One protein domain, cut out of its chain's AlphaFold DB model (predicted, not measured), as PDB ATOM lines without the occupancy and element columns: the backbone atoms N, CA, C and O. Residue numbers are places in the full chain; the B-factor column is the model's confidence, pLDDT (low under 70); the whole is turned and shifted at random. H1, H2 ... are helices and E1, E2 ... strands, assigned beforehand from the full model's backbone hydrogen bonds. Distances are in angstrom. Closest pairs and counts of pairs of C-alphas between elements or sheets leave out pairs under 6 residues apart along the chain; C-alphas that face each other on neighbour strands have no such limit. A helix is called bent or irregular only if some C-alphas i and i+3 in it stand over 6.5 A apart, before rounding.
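What this domain is: This is residues 205 to 332 of the 334 residues of an uncharacterized protein of Candidatus Korarchaeota archaeon NZ13-K (UniProt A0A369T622). A two-strand hairpin, E1 and E2, covers one side of a crossed helical body in which two helical hairpins, H1 with H2 and H3 with H4, close into a ring. H5 and H6 pack on H1, and H6, the longest helix, crosses it on the side away from H4 and H5. The printed part has 128 residues with six named helices and two named strands, which follow along the chain in the order H1 H2 H3 H4 H5 E1 E2 H6; the sheet, E1 - E2, is antiparallel, and the class is mostly helix, with 77 of the 94 residues in named elements held by helices and 17 by strands. It is compact, with a radius of gyration of the C-alphas of 13.7 A, and spans 41 by 34 by 24 A.

Where its parts are: E1, residues 290 to 298, is 21.3 A long and bends by 58 degrees at residue 294; E2, residues 301 to 308, is 23.0 A long. H1, residues 205 to 220, is 22.7 A long and begins at C-alpha 205 (227.236, 179.683, 151.228). H2 is residues 227 to 238, H3 242 to 252, H4 263 to 270 and H5 274 to 285. H5 is irregular: C-alphas 279 and 282 are 7.0 A apart. H6, residues 313 to 330, is 25.6 A long and ends at C-alpha 330 (228.109, 158.761, 131.462).

How they stand to each other: In the hairpin E1 and E2, N 291 and O 307 are within hydrogen-bond range at 2.8 A. The closest C-alphas of H1 and E2, Leu 213 and Pro 308, are 5.7 A apart. H1, the hub, touches H6 at a steep tilt of 55 degrees, closest at the C-alphas of Cys 214 and Ile 319, 4.9 A. H3 touches H2, closest at the C-alphas of Gln 249 and Ala 231, 5.2 A. Every O i to N i+4 pair is within hydrogen-bond range in H1, H2, H3, H4 and H6, and 5 of 8 in H5.

The domain as a whole: The two farthest C-alphas, of Arg 279 and Arg 332, are 40.9 A apart. The printed part has no cut and no long link. The mean pLDDT of the printed part is 76.5; residues 292 to 301 and 311 to 332 are among those under 70.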
ATOM      1  N   ALA A 205     226.014 179.380 151.969       72.44
ATOM      2  CA  ALA A 205     227.236 179.683 151.228       72.44
ATOM      3  C   ALA A 205     228.288 178.574 151.382       72.44
ATOM      4  O   ALA A 205     228.886 178.151 150.391       72.44
ATOM      5  N   GLU A 206     228.477 178.068 152.601       76.00
ATOM      6  CA  GLU A 206     229.391 176.958 152.885       76.00
ATOM      7  C   GLU A 206     228.914 175.664 152.223       76.00
ATOM      8  O   GLU A 206     229.712 174.950 151.617       76.00
ATOM      9  N   MET A 207     227.604 175.410 152.224       73.56
ATOM     10  CA  MET A 207     227.018 174.259 151.540       73.56
ATOM     11  C   MET A 207     227.219 174.327 150.017       73.56
ATOM     12  O   MET A 207     227.573 173.327 149.390       73.56
ATOM     13  N   LYS A 208     227.074 175.513 149.403       77.19
ATOM     14  CA  LYS A 208     227.386 175.716 147.973       77.19
ATOM     15  C   LYS A 208     228.853 175.427 147.652       77.19
ATOM     16  O   LYS A 208     229.140 174.807 146.628       77.19
ATOM     17  N   VAL A 209     229.773 175.861 148.513       84.88
ATOM     18  CA  VAL A 209     231.209 175.586 148.359       84.88
ATOM     19  C   VAL A 209     231.497 174.096 148.511       84.88
ATOM     20  O   VAL A 209     232.175 173.526 147.655       84.88
ATOM     21  N   LEU A 210     230.948 173.449 149.542       82.56
ATOM     22  CA  LEU A 210     231.139 172.019 149.779       82.56
ATOM     23  C   LEU A 210     230.613 171.190 148.605       82.56
ATOM     24  O   LEU A 210     231.325 170.327 148.103       82.56
ATOM     25  N   ARG A 211     229.420 171.516 148.096       79.81
ATOM     26  CA  ARG A 211     228.841 170.901 146.893       79.81
ATOM     27  C   ARG A 211     229.795 170.976 145.704       79.81
ATOM     28  O   ARG A 211     230.072 169.956 145.078       79.81
ATOM     29  N   ALA A 212     230.292 172.173 145.385       85.00
ATOM     30  CA  ALA A 212     231.187 172.370 144.246       85.00
ATOM     31  C   ALA A 212     232.467 171.529 144.371       85.00
ATOM     32  O   ALA A 212     232.925 170.940 143.392       85.00
ATOM     33  N   LEU A 213     233.010 171.436 145.585       89.25
ATOM     34  CA  LEU A 213     234.214 170.668 145.880       89.25
ATOM     35  C   LEU A 213     233.980 169.157 145.860       89.25
ATOM     36  O   LEU A 213     234.796 168.447 145.283       89.25
ATOM     37  N   CYS A 214     232.871 168.662 146.410       80.75
ATOM     38  CA  CYS A 214     232.531 167.239 146.364       80.75
ATOM     39  C   CYS A 214     232.249 166.763 144.935       80.75
ATOM     40  O   CYS A 214     232.702 165.687 144.554       80.75
ATOM     41  N   ILE A 215     231.562 167.572 144.118       79.81
ATOM     42  CA  ILE A 215     231.369 167.278 142.690       79.81
ATOM     43  C   ILE A 215     232.722 167.230 141.979       79.81
ATOM     44  O   ILE A 215     232.984 166.300 141.219       79.81
ATOM     45  N   LYS A 216     233.595 168.216 142.225       90.50
ATOM     46  CA  LYS A 216     234.922 168.248 141.606       90.50
ATOM     47  C   LYS A 216     235.760 167.034 142.001       90.50
ATOM     48  O   LYS A 216     236.329 166.404 141.122       90.50
ATOM     49  N   GLU A 217     235.785 166.677 143.279       86.69
ATOM     50  CA  GLU A 217     236.505 165.502 143.779       86.69
ATOM     51  C   GLU A 217     235.957 164.202 143.168       86.69
ATOM     52  O   GLU A 217     236.726 163.324 142.786       86.69
ATOM     53  N   ALA A 218     234.636 164.085 142.996       75.56
ATOM     54  CA  ALA A 218     234.031 162.944 142.313       75.56
ATOM     55  C   ALA A 218     234.445 162.857 140.832       75.56
ATOM     56  O   ALA A 218     234.725 161.765 140.343       75.56
ATOM     57  N   ILE A 219     234.523 163.993 140.130       82.00
ATOM     58  CA  ILE A 219     235.014 164.063 138.743       82.00
ATOM     59  C   ILE A 219     236.508 163.719 138.668       82.00
ATOM     60  O   ILE A 219     236.926 163.027 137.744       82.00
ATOM     61  N   ASP A 220     237.309 164.184 139.628       84.62
ATOM     62  CA  ASP A 220     238.758 163.949 139.668       84.62
ATOM     63  C   ASP A 220     239.116 162.475 139.848       84.62
ATOM     64  O   ASP A 220     240.132 162.021 139.328       84.62
ATOM     65  N   ARG A 221     238.245 161.705 140.508       81.38
ATOM     66  CA  ARG A 221     238.388 160.249 140.649       81.38
ATOM     67  C   ARG A 221     238.139 159.474 139.352       81.38
ATOM     68  O   ARG A 221     238.400 158.273 139.320       81.38
ATOM     69  N   ILE A 222     237.638 160.116 138.295       79.62
ATOM     70  CA  ILE A 222     237.399 159.463 137.005       79.62
ATOM     71  C   ILE A 222     238.680 159.547 136.163       79.62
ATOM     72  O   ILE A 222     239.077 160.643 135.745       79.62
ATOM     73  N   PRO A 223     239.327 158.407 135.867       76.69
ATOM     74  CA  PRO A 223     240.575 158.405 135.120       76.69
ATOM     75  C   PRO A 223     240.364 158.885 133.676       76.69
ATOM     76  O   PRO A 223     239.304 158.702 133.082       76.69
ATOM     77  N   ASN A 224     241.410 159.473 133.090       83.38
ATOM     78  CA  ASN A 224     241.513 159.804 131.660       83.38
ATOM     79  C   ASN A 224     240.516 160.836 131.095       83.38
ATOM     80  O   ASN A 224     240.466 161.020 129.880       83.38
ATOM     81  N   LEU A 225     239.759 161.567 131.921       83.25
ATOM     82  CA  LEU A 225     238.963 162.687 131.400       83.25
ATOM     83  C   LEU A 225     239.879 163.827 130.926       83.25
ATOM     84  O   LEU A 225     240.817 164.193 131.624       83.25
ATOM     85  N   SER A 226     239.590 164.434 129.778       86.31
ATOM     86  CA  SER A 226     240.243 165.682 129.355       86.31
ATOM     87  C   SER A 226     239.744 166.888 130.164       86.31
ATOM     88  O   SER A 226     238.626 166.878 130.688       86.31
ATOM     89  N   ASP A 227     240.514 167.980 130.197       85.19
ATOM     90  CA  ASP A 227     240.104 169.233 130.858       85.19
ATOM     91  C   ASP A 227     238.766 169.767 130.357       85.19
ATOM     92  O   ASP A 227     237.948 170.280 131.124       85.19
ATOM     93  N   ARG A 228     238.515 169.602 129.056       84.50
ATOM     94  CA  ARG A 228     237.251 169.975 128.426       84.50
ATOM     95  C   ARG A 228     236.087 169.142 128.964       84.50
ATOM     96  O   ARG A 228     235.038 169.706 129.264       84.50
ATOM     97  N   GLN A 229     236.263 167.825 129.090       84.38
ATOM     98  CA  GLN A 229     235.226 166.930 129.613       84.38
ATOM     99  C   GLN A 229     234.944 167.209 131.090       84.38
ATOM    100  O   GLN A 229     233.781 167.313 131.470       84.38
ATOM    101  N   MET A 230     235.980 167.426 131.902       85.62
ATOM    102  CA  MET A 230     235.804 167.823 133.301       85.62
ATOM    103  C   MET A 230     235.045 169.138 133.442       85.62
ATOM    104  O   MET A 230     234.094 169.218 134.215       85.62
ATOM    105  N   ALA A 231     235.454 170.171 132.700       84.38
ATOM    106  CA  ALA A 231     234.806 171.475 132.758       84.38
ATOM    107  C   ALA A 231     233.340 171.397 132.304       84.38
ATOM    108  O   ALA A 231     232.500 172.098 132.866       84.38
ATOM    109  N   SER A 232     233.025 170.538 131.325       82.94
ATOM    110  CA  SER A 232     231.639 170.276 130.924       82.94
ATOM    111  C   SER A 232     230.860 169.591 132.039       82.94
ATOM    112  O   SER A 232     229.874 170.156 132.489       82.94
ATOM    113  N   LEU A 233     231.340 168.454 132.557       80.88
ATOM    114  CA  LEU A 233     230.662 167.699 133.619       80.88
ATOM    115  C   LEU A 233     230.413 168.557 134.864       80.88
ATOM    116  O   LEU A 233     229.303 168.584 135.394       80.88
ATOM    117  N   LEU A 234     231.428 169.307 135.302       83.69
ATOM    118  CA  LEU A 234     231.308 170.206 136.446       83.69
ATOM    119  C   LEU A 234     230.285 171.318 136.170       83.69
ATOM    120  O   LEU A 234     229.461 171.631 137.025       83.69
ATOM    121  N   SER A 235     230.310 171.895 134.966       81.81
ATOM    122  CA  SER A 235     229.349 172.916 134.551       81.81
ATOM    123  C   SER A 235     227.925 172.381 134.471       81.81
ATOM    124  O   SER A 235     227.012 173.111 134.842       81.81
ATOM    125  N   ASP A 236     227.727 171.156 133.993       74.62
ATOM    126  CA  ASP A 236     226.408 170.554 133.806       74.62
ATOM    127  C   ASP A 236     225.782 170.175 135.162       74.62
ATOM    128  O   ASP A 236     224.600 170.419 135.390       74.62
ATOM    129  N   LEU A 237     226.580 169.676 136.112       67.75
ATOM    130  CA  LEU A 237     226.112 169.305 137.458       67.75
ATOM    131  C   LEU A 237     225.818 170.497 138.375       67.75
ATOM    132  O   LEU A 237     225.026 170.382 139.318       67.75
ATOM    133  N   ILE A 238     226.483 171.624 138.130       75.12
ATOM    134  CA  ILE A 238     226.323 172.853 138.916       75.12
ATOM    135  C   ILE A 238     225.359 173.833 138.236       75.12
ATOM    136  O   ILE A 238     224.801 174.698 138.905       75.12
ATOM    137  N   GLY A 239     225.109 173.676 136.934       75.44
ATOM    138  CA  GLY A 239     224.241 174.566 136.161       75.44
ATOM    139  C   GLY A 239     224.932 175.863 135.731       75.44
ATOM    140  O   GLY A 239     224.306 176.921 135.704       75.44
ATOM    141  N   LEU A 240     226.231 175.814 135.413       76.31
ATOM    142  CA  LEU A 240     226.977 177.009 135.006       76.31
ATOM    143  C   LEU A 240     226.640 177.450 133.569       76.31
ATOM    144  O   LEU A 240     226.638 176.615 132.658       76.31
ATOM    145  N   PRO A 241     226.469 178.766 133.324       76.75
ATOM    146  CA  PRO A 241     226.343 179.331 131.984       76.75
ATOM    147  C   PRO A 241     227.557 179.036 131.089       76.75
ATOM    148  O   PRO A 241     228.705 178.992 131.545       76.75
ATOM    149  N   SER A 242     227.325 178.954 129.777       75.81
ATOM    150  CA  SER A 242     228.344 178.657 128.753       75.81
ATOM    151  C   SER A 242     229.580 179.571 128.816       75.81
ATOM    152  O   SER A 242     230.715 179.103 128.704       75.81
ATOM    153  N   ALA A 243     229.394 180.868 129.079       76.19
ATOM    154  CA  ALA A 243     230.494 181.825 129.227       76.19
ATOM    155  C   ALA A 243     231.392 181.531 130.446       76.19
ATOM    156  O   ALA A 243     232.611 181.722 130.385       76.19
ATOM    157  N   GLN A 244     230.811 181.050 131.549       80.12
ATOM    158  CA  GLN A 244     231.549 180.679 132.758       80.12
ATOM    159  C   GLN A 244     232.254 179.330 132.579       80.12
ATOM    160  O   GLN A 244     233.410 179.200 132.978       80.12
ATOM    161  N   ARG A 245     231.637 178.382 131.859       83.25
ATOM    162  CA  ARG A 245     232.259 177.108 131.453       83.25
ATOM    163  C   ARG A 245     233.563 177.319 130.683       83.25
ATOM    164  O   ARG A 245     234.583 176.727 131.024       83.25
ATOM    165  N   ALA A 246     233.570 178.217 129.696       82.88
ATOM    166  CA  ALA A 246     234.771 178.521 128.914       82.88
ATOM    167  C   ALA A 246     235.889 179.185 129.743       82.88
ATOM    168  O   ALA A 246     237.070 179.072 129.408       82.88
ATOM    169  N   ARG A 247     235.538 179.920 130.808       85.38
ATOM    170  CA  ARG A 247     236.513 180.490 131.755       85.38
ATOM    171  C   ARG A 247     237.071 179.416 132.684       85.38
ATOM    172  O   ARG A 247     238.280 179.378 132.885       85.38
ATOM    173  N   LEU A 248     236.211 178.533 133.185       86.88
ATOM    174  CA  LEU A 248     236.588 177.398 134.020       86.88
ATOM    175  C   LEU A 248     237.533 176.446 133.278       86.88
ATOM    176  O   LEU A 248     238.596 176.136 133.797       86.88
ATOM    177  N   GLN A 249     237.205 176.072 132.037       88.31
ATOM    178  CA  GLN A 249     238.069 175.232 131.201       88.31
ATOM    179  C   GLN A 249     239.464 175.848 131.031       88.31
ATOM    180  O   GLN A 249     240.467 175.177 131.250       88.31
ATOM    181  N   ARG A 250     239.538 177.141 130.686       86.81
ATOM    182  CA  ARG A 250     240.821 177.850 130.547       86.81
ATOM    183  C   ARG A 250     241.615 177.891 131.848       86.81
ATOM    184  O   ARG A 250     242.835 177.805 131.799       86.81
ATOM    185  N   SER A 251     240.931 178.052 132.980       85.50
ATOM    186  CA  SER A 251     241.565 178.031 134.296       85.50
ATOM    187  C   SER A 251     242.183 176.662 134.566       85.50
ATOM    188  O   SER A 251     243.391 176.603 134.778       85.50
ATOM    189  N   LEU A 252     241.403 175.583 134.436       84.31
ATOM    190  CA  LEU A 252     241.847 174.206 134.682       84.31
ATOM    191  C   LEU A 252     243.030 173.797 133.794       84.31
ATOM    192  O   LEU A 252     244.003 173.257 134.306       84.31
ATOM    193  N   SER A 253     243.004 174.135 132.501       84.06
ATOM    194  CA  SER A 253     244.100 173.814 131.571       84.06
ATOM    195  C   SER A 253     245.380 174.627 131.782       84.06
ATOM    196  O   SER A 253     246.392 174.354 131.149       84.06
ATOM    197  N   SER A 254     245.342 175.666 132.620       81.31
ATOM    198  CA  SER A 254     246.492 176.548 132.864       81.31
ATOM    199  C   SER A 254     247.269 176.231 134.144       81.31
ATOM    200  O   SER A 254     248.213 176.955 134.468       81.31
ATOM    201  N   ARG A 255     246.858 175.195 134.884       77.06
ATOM    202  CA  ARG A 255     247.433 174.804 136.180       77.06
ATOM    203  C   ARG A 255     248.215 173.496 136.051       77.06
ATOM    204  O   ARG A 255     247.931 172.703 135.158       77.06
ATOM    205  N   GLY A 256     249.195 173.289 136.932       70.31
ATOM    206  CA  GLY A 256     249.970 172.048 136.980       70.31
ATOM    207  C   GLY A 256     249.217 170.931 137.701       70.31
ATOM    208  O   GLY A 256     249.286 169.774 137.289       70.31
ATOM    209  N   LEU A 257     248.443 171.284 138.734       73.88
ATOM    210  CA  LEU A 257     247.598 170.353 139.469       73.88
ATOM    211  C   LEU A 257     246.161 170.399 138.954       73.88
ATOM    212  O   LEU A 257     245.466 171.422 138.913       73.88
ATOM    213  N   ARG A 258     245.677 169.222 138.583       77.88
ATOM    214  CA  ARG A 258     244.320 169.032 138.083       77.88
ATOM    215  C   ARG A 258     243.277 168.938 139.197       77.88
ATOM    216  O   ARG A 258     242.119 169.293 138.980       77.88
ATOM    217  N   GLU A 259     243.679 168.485 140.372       86.06
ATOM    218  CA  GLU A 259     242.779 168.169 141.478       86.06
ATOM    219  C   GLU A 259     242.216 169.436 142.141       86.06
ATOM    220  O   GLU A 259     242.835 170.500 142.101       86.06
ATOM    221  N   GLY A 260     241.013 169.340 142.710       88.88
ATOM    222  CA  GLY A 260     240.398 170.416 143.496       88.88
ATOM    223  C   GLY A 260     240.125 171.724 142.737       88.88
ATOM    224  O   GLY A 260     240.214 171.813 141.504       88.88
ATOM    225  N   LEU A 261     239.760 172.769 143.490       90.69
ATOM    226  CA  LEU A 261     239.433 174.098 142.958       90.69
ATOM    227  C   LEU A 261     240.234 175.197 143.658       90.69
ATOM    228  O   LEU A 261     240.370 175.214 144.878       90.69
ATOM    229  N   THR A 262     240.719 176.168 142.891       91.00
ATOM    230  CA  THR A 262     241.292 177.409 143.420       91.00
ATOM    231  C   THR A 262     240.192 178.348 143.916       91.00
ATOM    232  O   THR A 262     239.026 178.230 143.538       91.00
ATOM    233  N   LEU A 263     240.559 179.367 144.700       90.44
ATOM    234  CA  LEU A 263     239.601 180.383 145.162       90.44
ATOM    235  C   LEU A 263     238.885 181.100 143.998       90.44
ATOM    236  O   LEU A 263     237.713 181.452 144.101       90.44
ATOM    237  N   THR A 264     239.592 181.328 142.887       89.94
ATOM    238  CA  THR A 264     239.019 181.975 141.697       89.94
ATOM    239  C   THR A 264     237.987 181.070 141.025       89.94
ATOM    240  O   THR A 264     236.925 181.541 140.632       89.94
ATOM    241  N   GLU A 265     238.271 179.774 140.916       91.31
ATOM    242  CA  GLU A 265     237.330 178.808 140.340       91.31
ATOM    243  C   GLU A 265     236.142 178.573 141.259       91.31
ATOM    244  O   GLU A 265     235.022 178.535 140.774       91.31
ATOM    245  N   LEU A 266     236.347 178.511 142.577       91.38
ATOM    246  CA  LEU A 266     235.246 178.459 143.537       91.38
ATOM    247  C   LEU A 266     234.310 179.654 143.385       91.38
ATOM    248  O   LEU A 266     233.099 179.467 143.331       91.38
ATOM    249  N   SER A 267     234.854 180.866 143.256       92.25
ATOM    250  CA  SER A 267     234.049 182.067 143.011       92.25
ATOM    251  C   SER A 267     233.250 181.962 141.708       92.25
ATOM    252  O   SER A 267     232.049 182.223 141.699       92.25
ATOM    253  N   LEU A 268     233.884 181.496 140.626       89.88
ATOM    254  CA  LEU A 268     233.218 181.279 139.337       89.88
ATOM    255  C   LEU A 268     232.102 180.233 139.420       89.88
ATOM    256  O   LEU A 268     231.037 180.436 138.852       89.88
ATOM    257  N   VAL A 269     232.357 179.121 140.103       86.94
ATOM    258  CA  VAL A 269     231.474 177.951 140.143       86.94
ATOM    259  C   VAL A 269     230.309 178.151 141.118       86.94
ATOM    260  O   VAL A 269     229.210 177.661 140.890       86.94
ATOM    261  N   THR A 270     230.523 178.877 142.213       84.12
ATOM    262  CA  THR A 270     229.478 179.127 143.222       84.12
ATOM    263  C   THR A 270     228.712 180.429 142.988       84.12
ATOM    264  O   THR A 270     227.646 180.620 143.572       84.12
ATOM    265  N   GLY A 271     229.255 181.336 142.166       85.06
ATOM    266  CA  GLY A 271     228.742 182.696 141.991       85.06
ATOM    267  C   GLY A 271     228.963 183.601 143.209       85.06
ATOM    268  O   GLY A 271     228.387 184.684 143.274       85.06
ATOM    269  N   ILE A 272     229.763 183.167 144.187       86.81
ATOM    270  CA  ILE A 272     230.053 183.923 145.408       86.81
ATOM    271  C   ILE A 272     231.295 184.785 145.180       86.81
ATOM    272  O   ILE A 272     232.274 184.346 144.569       86.81
ATOM    273  N   ASP A 273     231.272 186.015 145.689       91.88
ATOM    274  CA  ASP A 273     232.414 186.920 145.603       91.88
ATOM    275  C   ASP A 273     233.685 186.323 146.237       91.88
ATOM    276  O   ASP A 273     233.664 185.705 147.307       91.88
ATOM    277  N   LYS A 274     234.823 186.540 145.570       92.75
ATOM    278  CA  LYS A 274     236.122 185.992 145.963       92.75
ATOM    279  C   LYS A 274     236.574 186.487 147.339       92.75
ATOM    280  O   LYS A 274     237.151 185.709 148.103       92.75
ATOM    281  N   ALA A 275     236.344 187.763 147.657       91.06
ATOM    282  CA  ALA A 275     236.724 188.330 148.946       91.06
ATOM    283  C   ALA A 275     235.820 187.798 150.061       91.06
ATOM    284  O   ALA A 275     236.321 187.482 151.142       91.06
ATOM    285  N   TYR A 276     234.524 187.631 149.785       91.19
ATOM    286  CA  TYR A 276     233.594 187.017 150.729       91.19
ATOM    287  C   TYR A 276     233.962 185.556 151.035       91.19
ATOM    288  O   TYR A 276     234.076 185.182 152.204       91.19
ATOM    289  N   LEU A 277     234.247 184.756 149.999       90.94
ATOM    290  CA  LEU A 277     234.707 183.372 150.157       90.94
ATOM    291  C   LEU A 277     235.945 183.285 151.051       90.94
ATOM    292  O   LEU A 277     235.980 182.488 151.985       90.94
ATOM    293  N   TRP A 278     236.949 184.119 150.779       90.19
ATOM    294  CA  TRP A 278     238.203 184.124 151.527       90.19
ATOM    295  C   TRP A 278     238.041 184.557 152.985       90.19
ATOM    296  O   TRP A 278     238.673 183.981 153.865       90.19
ATOM    297  N   ARG A 279     237.234 185.593 153.240       87.00
ATOM    298  CA  ARG A 279     237.116 186.195 154.573       87.00
ATOM    299  C   ARG A 279     236.170 185.440 155.496       87.00
ATOM    300  O   ARG A 279     236.430 185.416 156.694       87.00
ATOM    301  N   TYR A 280     235.096 184.861 154.960       85.38
ATOM    302  CA  TYR A 280     233.983 184.380 155.784       85.38
ATOM    303  C   TYR A 280     233.674 182.897 155.591       85.38
ATOM    304  O   TYR A 280     233.406 182.215 156.570       85.38
ATOM    305  N   VAL A 281     233.756 182.378 154.363       86.06
ATOM    306  CA  VAL A 281     233.311 181.005 154.063       86.06
ATOM    307  C   VAL A 281     234.430 179.988 154.292       86.06
ATOM    308  O   VAL A 281     234.310 179.089 155.118       86.06
ATOM    309  N   ILE A 282     235.564 180.151 153.604       88.88
ATOM    310  CA  ILE A 282     236.701 179.222 153.688       88.88
ATOM    311  C   ILE A 282     237.199 179.049 155.138       88.88
ATOM    312  O   ILE A 282     237.378 177.899 155.545       88.88
ATOM    313  N   PRO A 283     237.387 180.120 155.946       85.94
ATOM    314  CA  PRO A 283     237.872 179.974 157.318       85.94
ATOM    315  C   PRO A 283     236.934 179.158 158.220       85.94
ATOM    316  O   PRO A 283     237.419 178.378 159.044       85.94
ATOM    317  N   GLY A 284     235.612 179.300 158.047       79.44
ATOM    318  CA  GLY A 284     234.603 178.536 158.791       79.44
ATOM    319  C   GLY A 284     234.659 177.041 158.477       79.44
ATOM    320  O   GLY A 284     234.591 176.200 159.372       79.44
ATOM    321  N   MET A 285     234.931 176.700 157.217       79.75
ATOM    322  CA  MET A 285     234.946 175.313 156.752       79.75
ATOM    323  C   MET A 285     236.283 174.580 156.968       79.75
ATOM    324  O   MET A 285     236.298 173.348 157.043       79.75
ATOM    325  N   THR A 286     237.409 175.297 157.088       70.88
ATOM    326  CA  THR A 286     238.759 174.703 157.244       70.88
ATOM    327  C   THR A 286     238.970 173.861 158.506       70.88
ATOM    328  O   THR A 286     239.953 173.132 158.579       70.88
ATOM    329  N   ARG A 287     238.069 173.921 159.498       62.19
ATOM    330  CA  ARG A 287     238.153 173.100 160.723       62.19
ATOM    331  C   ARG A 287     237.425 171.758 160.634       62.19
ATOM    332  O   ARG A 287     237.471 170.994 161.591       62.19
ATOM    333  N   GLY A 288     236.763 171.464 159.514       71.19
ATOM    334  CA  GLY A 288     236.017 170.216 159.358       71.19
ATOM    335  C   GLY A 288     235.925 169.758 157.911       71.19
ATOM    336  O   GLY A 288     236.494 168.734 157.553       71.19
ATOM    337  N   CYS A 289     235.237 170.525 157.067       73.38
ATOM    338  CA  CYS A 289     234.795 170.060 155.749       73.38
ATOM    339  C   CYS A 289     235.819 170.232 154.621       73.38
ATOM    340  O   CYS A 289     235.609 169.691 153.537       73.38
ATOM    341  N   LEU A 290     236.893 170.995 154.836       77.19
ATOM    342  CA  LEU A 290     237.897 171.294 153.812       77.19
ATOM    343  C   LEU A 290     239.282 170.795 154.208       77.19
ATOM    344  O   LEU A 290     239.753 171.066 155.309       77.19
ATOM    345  N   LEU A 291     239.964 170.162 153.256       70.75
ATOM    346  CA  LEU A 291     241.411 169.989 153.265       70.75
ATOM    347  C   LEU A 291     242.035 171.065 152.374       70.75
ATOM    348  O   LEU A 291     241.601 171.309 151.245       70.75
ATOM    349  N   THR A 292     243.077 171.718 152.886       67.25
ATOM    350  CA  THR A 292     243.887 172.639 152.080       67.25
ATOM    351  C   THR A 292     245.064 171.834 151.559       67.25
ATOM    352  O   THR A 292     245.920 171.447 152.350       67.25
ATOM    353  N   ALA A 293     245.093 171.547 150.261       59.47
ATOM    354  CA  ALA A 293     246.170 170.779 149.659       59.47
ATOM    355  C   ALA A 293     246.873 171.625 148.600       59.47
ATOM    356  O   ALA A 293     246.267 172.046 147.623       59.47
ATOM    357  N   GLU A 294     248.161 171.826 148.858       59.84
ATOM    358  CA  GLU A 294     249.206 172.202 147.913       59.84
ATOM    359  C   GLU A 294     249.137 173.590 147.262       59.84
ATOM    360  O   GLU A 294     248.101 174.235 147.065       59.84
ATOM    361  N   ARG A 295     250.345 174.095 147.010       58.94
ATOM    362  CA  ARG A 295     250.596 175.344 146.308       58.94
ATOM    363  C   ARG A 295     250.821 174.976 144.850       58.94
ATOM    364  O   ARG A 295     251.848 174.395 144.524       58.94
ATOM    365  N   ASP A 296     249.863 175.295 143.995       56.56
ATOM    366  CA  ASP A 296     250.022 175.107 142.554       56.56
ATOM    367  C   ASP A 296     250.695 176.341 141.941       56.56
ATOM    368  O   ASP A 296     250.500 177.466 142.409       56.56
ATOM    369  N   SER A 297     251.474 176.158 140.880       59.84
ATOM    370  CA  SER A 297     252.078 177.255 140.131       59.84
ATOM    371  C   SER A 297     251.174 177.642 138.963       59.84
ATOM    372  O   SER A 297     251.219 177.035 137.896       59.84
ATOM    373  N   MET A 298     250.380 178.701 139.121       58.16
ATOM    374  CA  MET A 298     249.655 179.303 138.001       58.16
ATOM    375  C   MET A 298     250.447 180.515 137.505       58.16
ATOM    376  O   MET A 298     250.556 181.523 138.205       58.16
ATOM    377  N   ARG A 299     251.019 180.435 136.294       58.91
ATOM    378  CA  ARG A 299     251.828 181.518 135.686       58.91
ATOM    379  C   ARG A 299     252.955 182.037 136.605       58.91
ATOM    380  O   ARG A 299     253.165 183.244 136.706       58.91
ATOM    381  N   GLY A 300     253.636 181.139 137.319       61.81
ATOM    382  CA  GLY A 300     254.738 181.487 138.229       61.81
ATOM    383  C   GLY A 300     254.320 182.061 139.591       61.81
ATOM    384  O   GLY A 300     255.182 182.507 140.341       61.81
ATOM    385  N   LYS A 301     253.024 182.057 139.934       67.00
ATOM    386  CA  LYS A 301     252.525 182.408 141.275       67.00
ATOM    387  C   LYS A 301     251.968 181.179 141.979       67.00
ATOM    388  O   LYS A 301     251.220 180.417 141.371       67.00
ATOM    389  N   GLU A 302     252.287 181.040 143.262       70.06
ATOM    390  CA  GLU A 302     251.690 180.026 144.130       70.06
ATOM    391  C   GLU A 302     250.204 180.337 144.372       70.06
ATOM    392  O   GLU A 302     249.841 181.421 144.842       70.06
ATOM    393  N   VAL A 303     249.332 179.378 144.067       78.12
ATOM    394  CA  VAL A 303     247.884 179.457 144.278       78.12
ATOM    395  C   VAL A 303     247.448 178.300 145.171       78.12
ATOM    396  O   VAL A 303     247.871 177.165 144.980       78.12
ATOM    397  N   ARG A 304     246.592 178.587 146.157       85.62
ATOM    398  CA  ARG A 304     246.014 177.556 147.030       85.62
ATOM    399  C   ARG A 304     244.883 176.825 146.320       85.62
ATOM    400  O   ARG A 304     243.973 177.478 145.790       85.62
ATOM    401  N   VAL A 305     244.921 175.499 146.387       88.31
ATOM    402  CA  VAL A 305     243.850 174.616 145.935       88.31
ATOM    403  C   VAL A 305     243.090 174.078 147.151       88.31
ATOM    404  O   VAL A 305     243.667 173.717 148.177       88.31
ATOM    405  N   TYR A 306     241.765 174.082 147.050       89.25
ATOM    406  CA  TYR A 306     240.860 173.596 148.082       89.25
ATOM    407  C   TYR A 306     240.259 172.271 147.639       89.25
ATOM    408  O   TYR A 306     239.842 172.120 146.485       89.25
ATOM    409  N   ARG A 307     240.205 171.327 148.577       89.50
ATOM    410  CA  ARG A 307     239.605 170.007 148.405       89.50
ATOM    411  C   ARG A 307     238.655 169.714 149.563       89.50
ATOM    412  O   ARG A 307     238.828 170.264 150.653       89.50
ATOM    413  N   PRO A 308     237.635 168.878 149.346       85.06
ATOM    414  CA  PRO A 308     236.787 168.430 150.439       85.06
ATOM    415  C   PRO A 308     237.580 167.511 151.383       85.06
ATOM    416  O   PRO A 308     238.463 166.770 150.951       85.06
ATOM    417  N   ASN A 309     237.279 167.551 152.681       80.69
ATOM    418  CA  ASN A 309     237.896 166.658 153.656       80.69
ATOM    419  C   ASN A 309     237.241 165.274 153.629       80.69
ATOM    420  O   ASN A 309     236.234 165.042 154.293       80.69
ATOM    421  N   THR A 310     237.838 164.338 152.896       73.94
ATOM    422  CA  THR A 310     237.333 162.962 152.762       73.94
ATOM    423  C   THR A 310     237.402 162.151 154.058       73.94
ATOM    424  O   THR A 310     236.804 161.083 154.137       73.94
ATOM    425  N   HIS A 311     238.105 162.621 155.091       69.19
ATOM    426  CA  HIS A 311     238.101 161.950 156.396       69.19
ATOM    427  C   HIS A 311     236.800 162.180 157.177       69.19
ATOM    428  O   HIS A 311     236.536 161.466 158.138       69.19
ATOM    429  N   VAL A 312     235.979 163.153 156.767       66.19
ATOM    430  CA  VAL A 312     234.645 163.368 157.334       66.19
ATOM    431  C   VAL A 312     233.641 162.492 156.586       66.19
ATOM    432  O   VAL A 312     233.474 162.644 155.376       66.19
ATOM    433  N   THR A 313     232.942 161.609 157.304       56.03
ATOM    434  CA  THR A 313     231.990 160.635 156.733       56.03
ATOM    435  C   THR A 313     230.946 161.302 155.839       56.03
ATOM    436  O   THR A 313     230.835 160.952 154.670       56.03
ATOM    437  N   PHE A 314     230.302 162.366 156.332       62.59
ATOM    438  CA  PHE A 314     229.332 163.160 155.568       62.59
ATOM    439  C   PHE A 314     229.882 163.657 154.218       62.59
ATOM    440  O   PHE A 314     229.212 163.604 153.189       62.59
ATOM    441  N   VAL A 315     231.131 164.127 154.204       62.41
ATOM    442  CA  VAL A 315     231.783 164.637 152.993       62.41
ATOM    443  C   VAL A 315     232.091 163.496 152.021       62.41
ATOM    444  O   VAL A 315     231.871 163.637 150.818       62.41
ATOM    445  N   SER A 316     232.557 162.356 152.531       58.62
ATOM    446  CA  SER A 316     232.790 161.152 151.728       58.62
ATOM    447  C   SER A 316     231.510 160.603 151.098       58.62
ATOM    448  O   SER A 316     231.521 160.272 149.910       58.62
ATOM    449  N   ASP A 317     230.399 160.595 151.832       53.59
ATOM    450  CA  ASP A 317     229.097 160.154 151.324       53.59
ATOM    451  C   ASP A 317     228.575 161.075 150.214       53.59
ATOM    452  O   ASP A 317     228.075 160.599 149.190       53.59
ATOM    453  N   LEU A 318     228.763 162.393 150.352       59.25
ATOM    454  CA  LEU A 318     228.453 163.354 149.287       59.25
ATOM    455  C   LEU A 318     229.288 163.101 148.024       59.25
ATOM    456  O   LEU A 318     228.765 163.169 146.911       59.25
ATOM    457  N   ILE A 319     230.579 162.794 148.162       59.34
ATOM    458  CA  ILE A 319     231.448 162.491 147.014       59.34
ATOM    459  C   ILE A 319     231.004 161.196 146.322       59.34
ATOM    460  O   ILE A 319     230.915 161.164 145.096       59.34
ATOM    461  N   LEU A 320     230.690 160.144 147.086       53.09
ATOM    462  CA  LEU A 320     230.175 158.878 146.548       53.09
ATOM    463  C   LEU A 320     228.849 159.079 145.808       53.09
ATOM    464  O   LEU A 320     228.683 158.593 144.688       53.09
ATOM    465  N   THR A 321     227.945 159.863 146.394       54.69
ATOM    466  CA  THR A 321     226.676 160.293 145.794       54.69
ATOM    467  C   THR A 321     226.922 160.949 144.435       54.69
ATOM    468  O   THR A 321     226.371 160.522 143.420       54.69
ATOM    469  N   TYR A 322     227.816 161.934 144.356       61.00
ATOM    470  CA  TYR A 322     228.132 162.557 143.071       61.00
ATOM    471  C   TYR A 322     228.805 161.606 142.085       61.00
ATOM    472  O   TYR A 322     228.465 161.644 140.903       61.00
ATOM    473  N   GLY A 323     229.680 160.716 142.555       54.62
ATOM    474  CA  GLY A 323     230.294 159.677 141.730       54.62
ATOM    475  C   GLY A 323     229.254 158.776 141.060       54.62
ATOM    476  O   GLY A 323     229.291 158.597 139.842       54.62
ATOM    477  N   MET A 324     228.267 158.287 141.818       50.59
ATOM    478  CA  MET A 324     227.162 157.478 141.280       50.59
ATOM    479  C   MET A 324     226.322 158.259 140.262       50.59
ATOM    480  O   MET A 324     225.997 157.743 139.191       50.59
ATOM    481  N   ARG A 325     226.018 159.534 140.547       56.12
ATOM    482  CA  ARG A 325     225.267 160.399 139.625       56.12
ATOM    483  C   ARG A 325     226.022 160.615 138.316       56.12
ATOM    484  O   ARG A 325     225.426 160.490 137.251       56.12
ATOM    485  N   ILE A 326     227.325 160.885 138.380       62.19
ATOM    486  CA  ILE A 326     228.171 161.038 137.191       62.19
ATOM    487  C   ILE A 326     228.223 159.732 136.398       62.19
ATOM    488  O   ILE A 326     228.030 159.761 135.186       62.19
ATOM    489  N   SER A 327     228.402 158.591 137.067       56.34
ATOM    490  CA  SER A 327     228.399 157.278 136.413       56.34
ATOM    491  C   SER A 327     227.103 157.035 135.637       56.34
ATOM    492  O   SER A 327     227.153 156.586 134.497       56.34
ATOM    493  N   SER A 328     225.950 157.396 136.214       53.38
ATOM    494  CA  SER A 328     224.645 157.269 135.548       53.38
ATOM    495  C   SER A 328     224.469 158.205 134.344       53.38
ATOM    496  O   SER A 328     223.751 157.878 133.400       53.38
ATOM    497  N   LEU A 329     225.114 159.378 134.367       58.12
ATOM    498  CA  LEU A 329     225.100 160.329 133.255       58.12
ATOM    499  C   LEU A 329     225.996 159.844 132.117       58.12
ATOM    500  O   LEU A 329     225.599 159.925 130.960       58.12
ATOM    501  N   LEU A 330     227.171 159.301 132.443       60.62
ATOM    502  CA  LEU A 330     228.109 158.761 131.462       60.62
ATOM    503  C   LEU A 330     227.573 157.493 130.784       60.62
ATOM    504  O   LEU A 330     227.770 157.332 129.587       60.62
ATOM    505  N   SER A 331     226.831 156.639 131.498       48.16
ATOM    506  CA  SER A 331     226.211 155.432 130.925       48.16
ATOM    507  C   SER A 331     225.024 155.708 129.993       48.16
ATOM    508  O   SER A 331     224.510 154.784 129.372       48.16
ATOM    509  N   ARG A 332     224.536 156.954 129.928       43.59
ATOM    510  CA  ARG A 332     223.434 157.382 129.044       43.59
ATOM    511  C   ARG A 332     223.923 158.061 127.762       43.59
ATOM    512  O   ARG A 332     223.098 158.512 126.971       43.59
TER     513      ARG A 332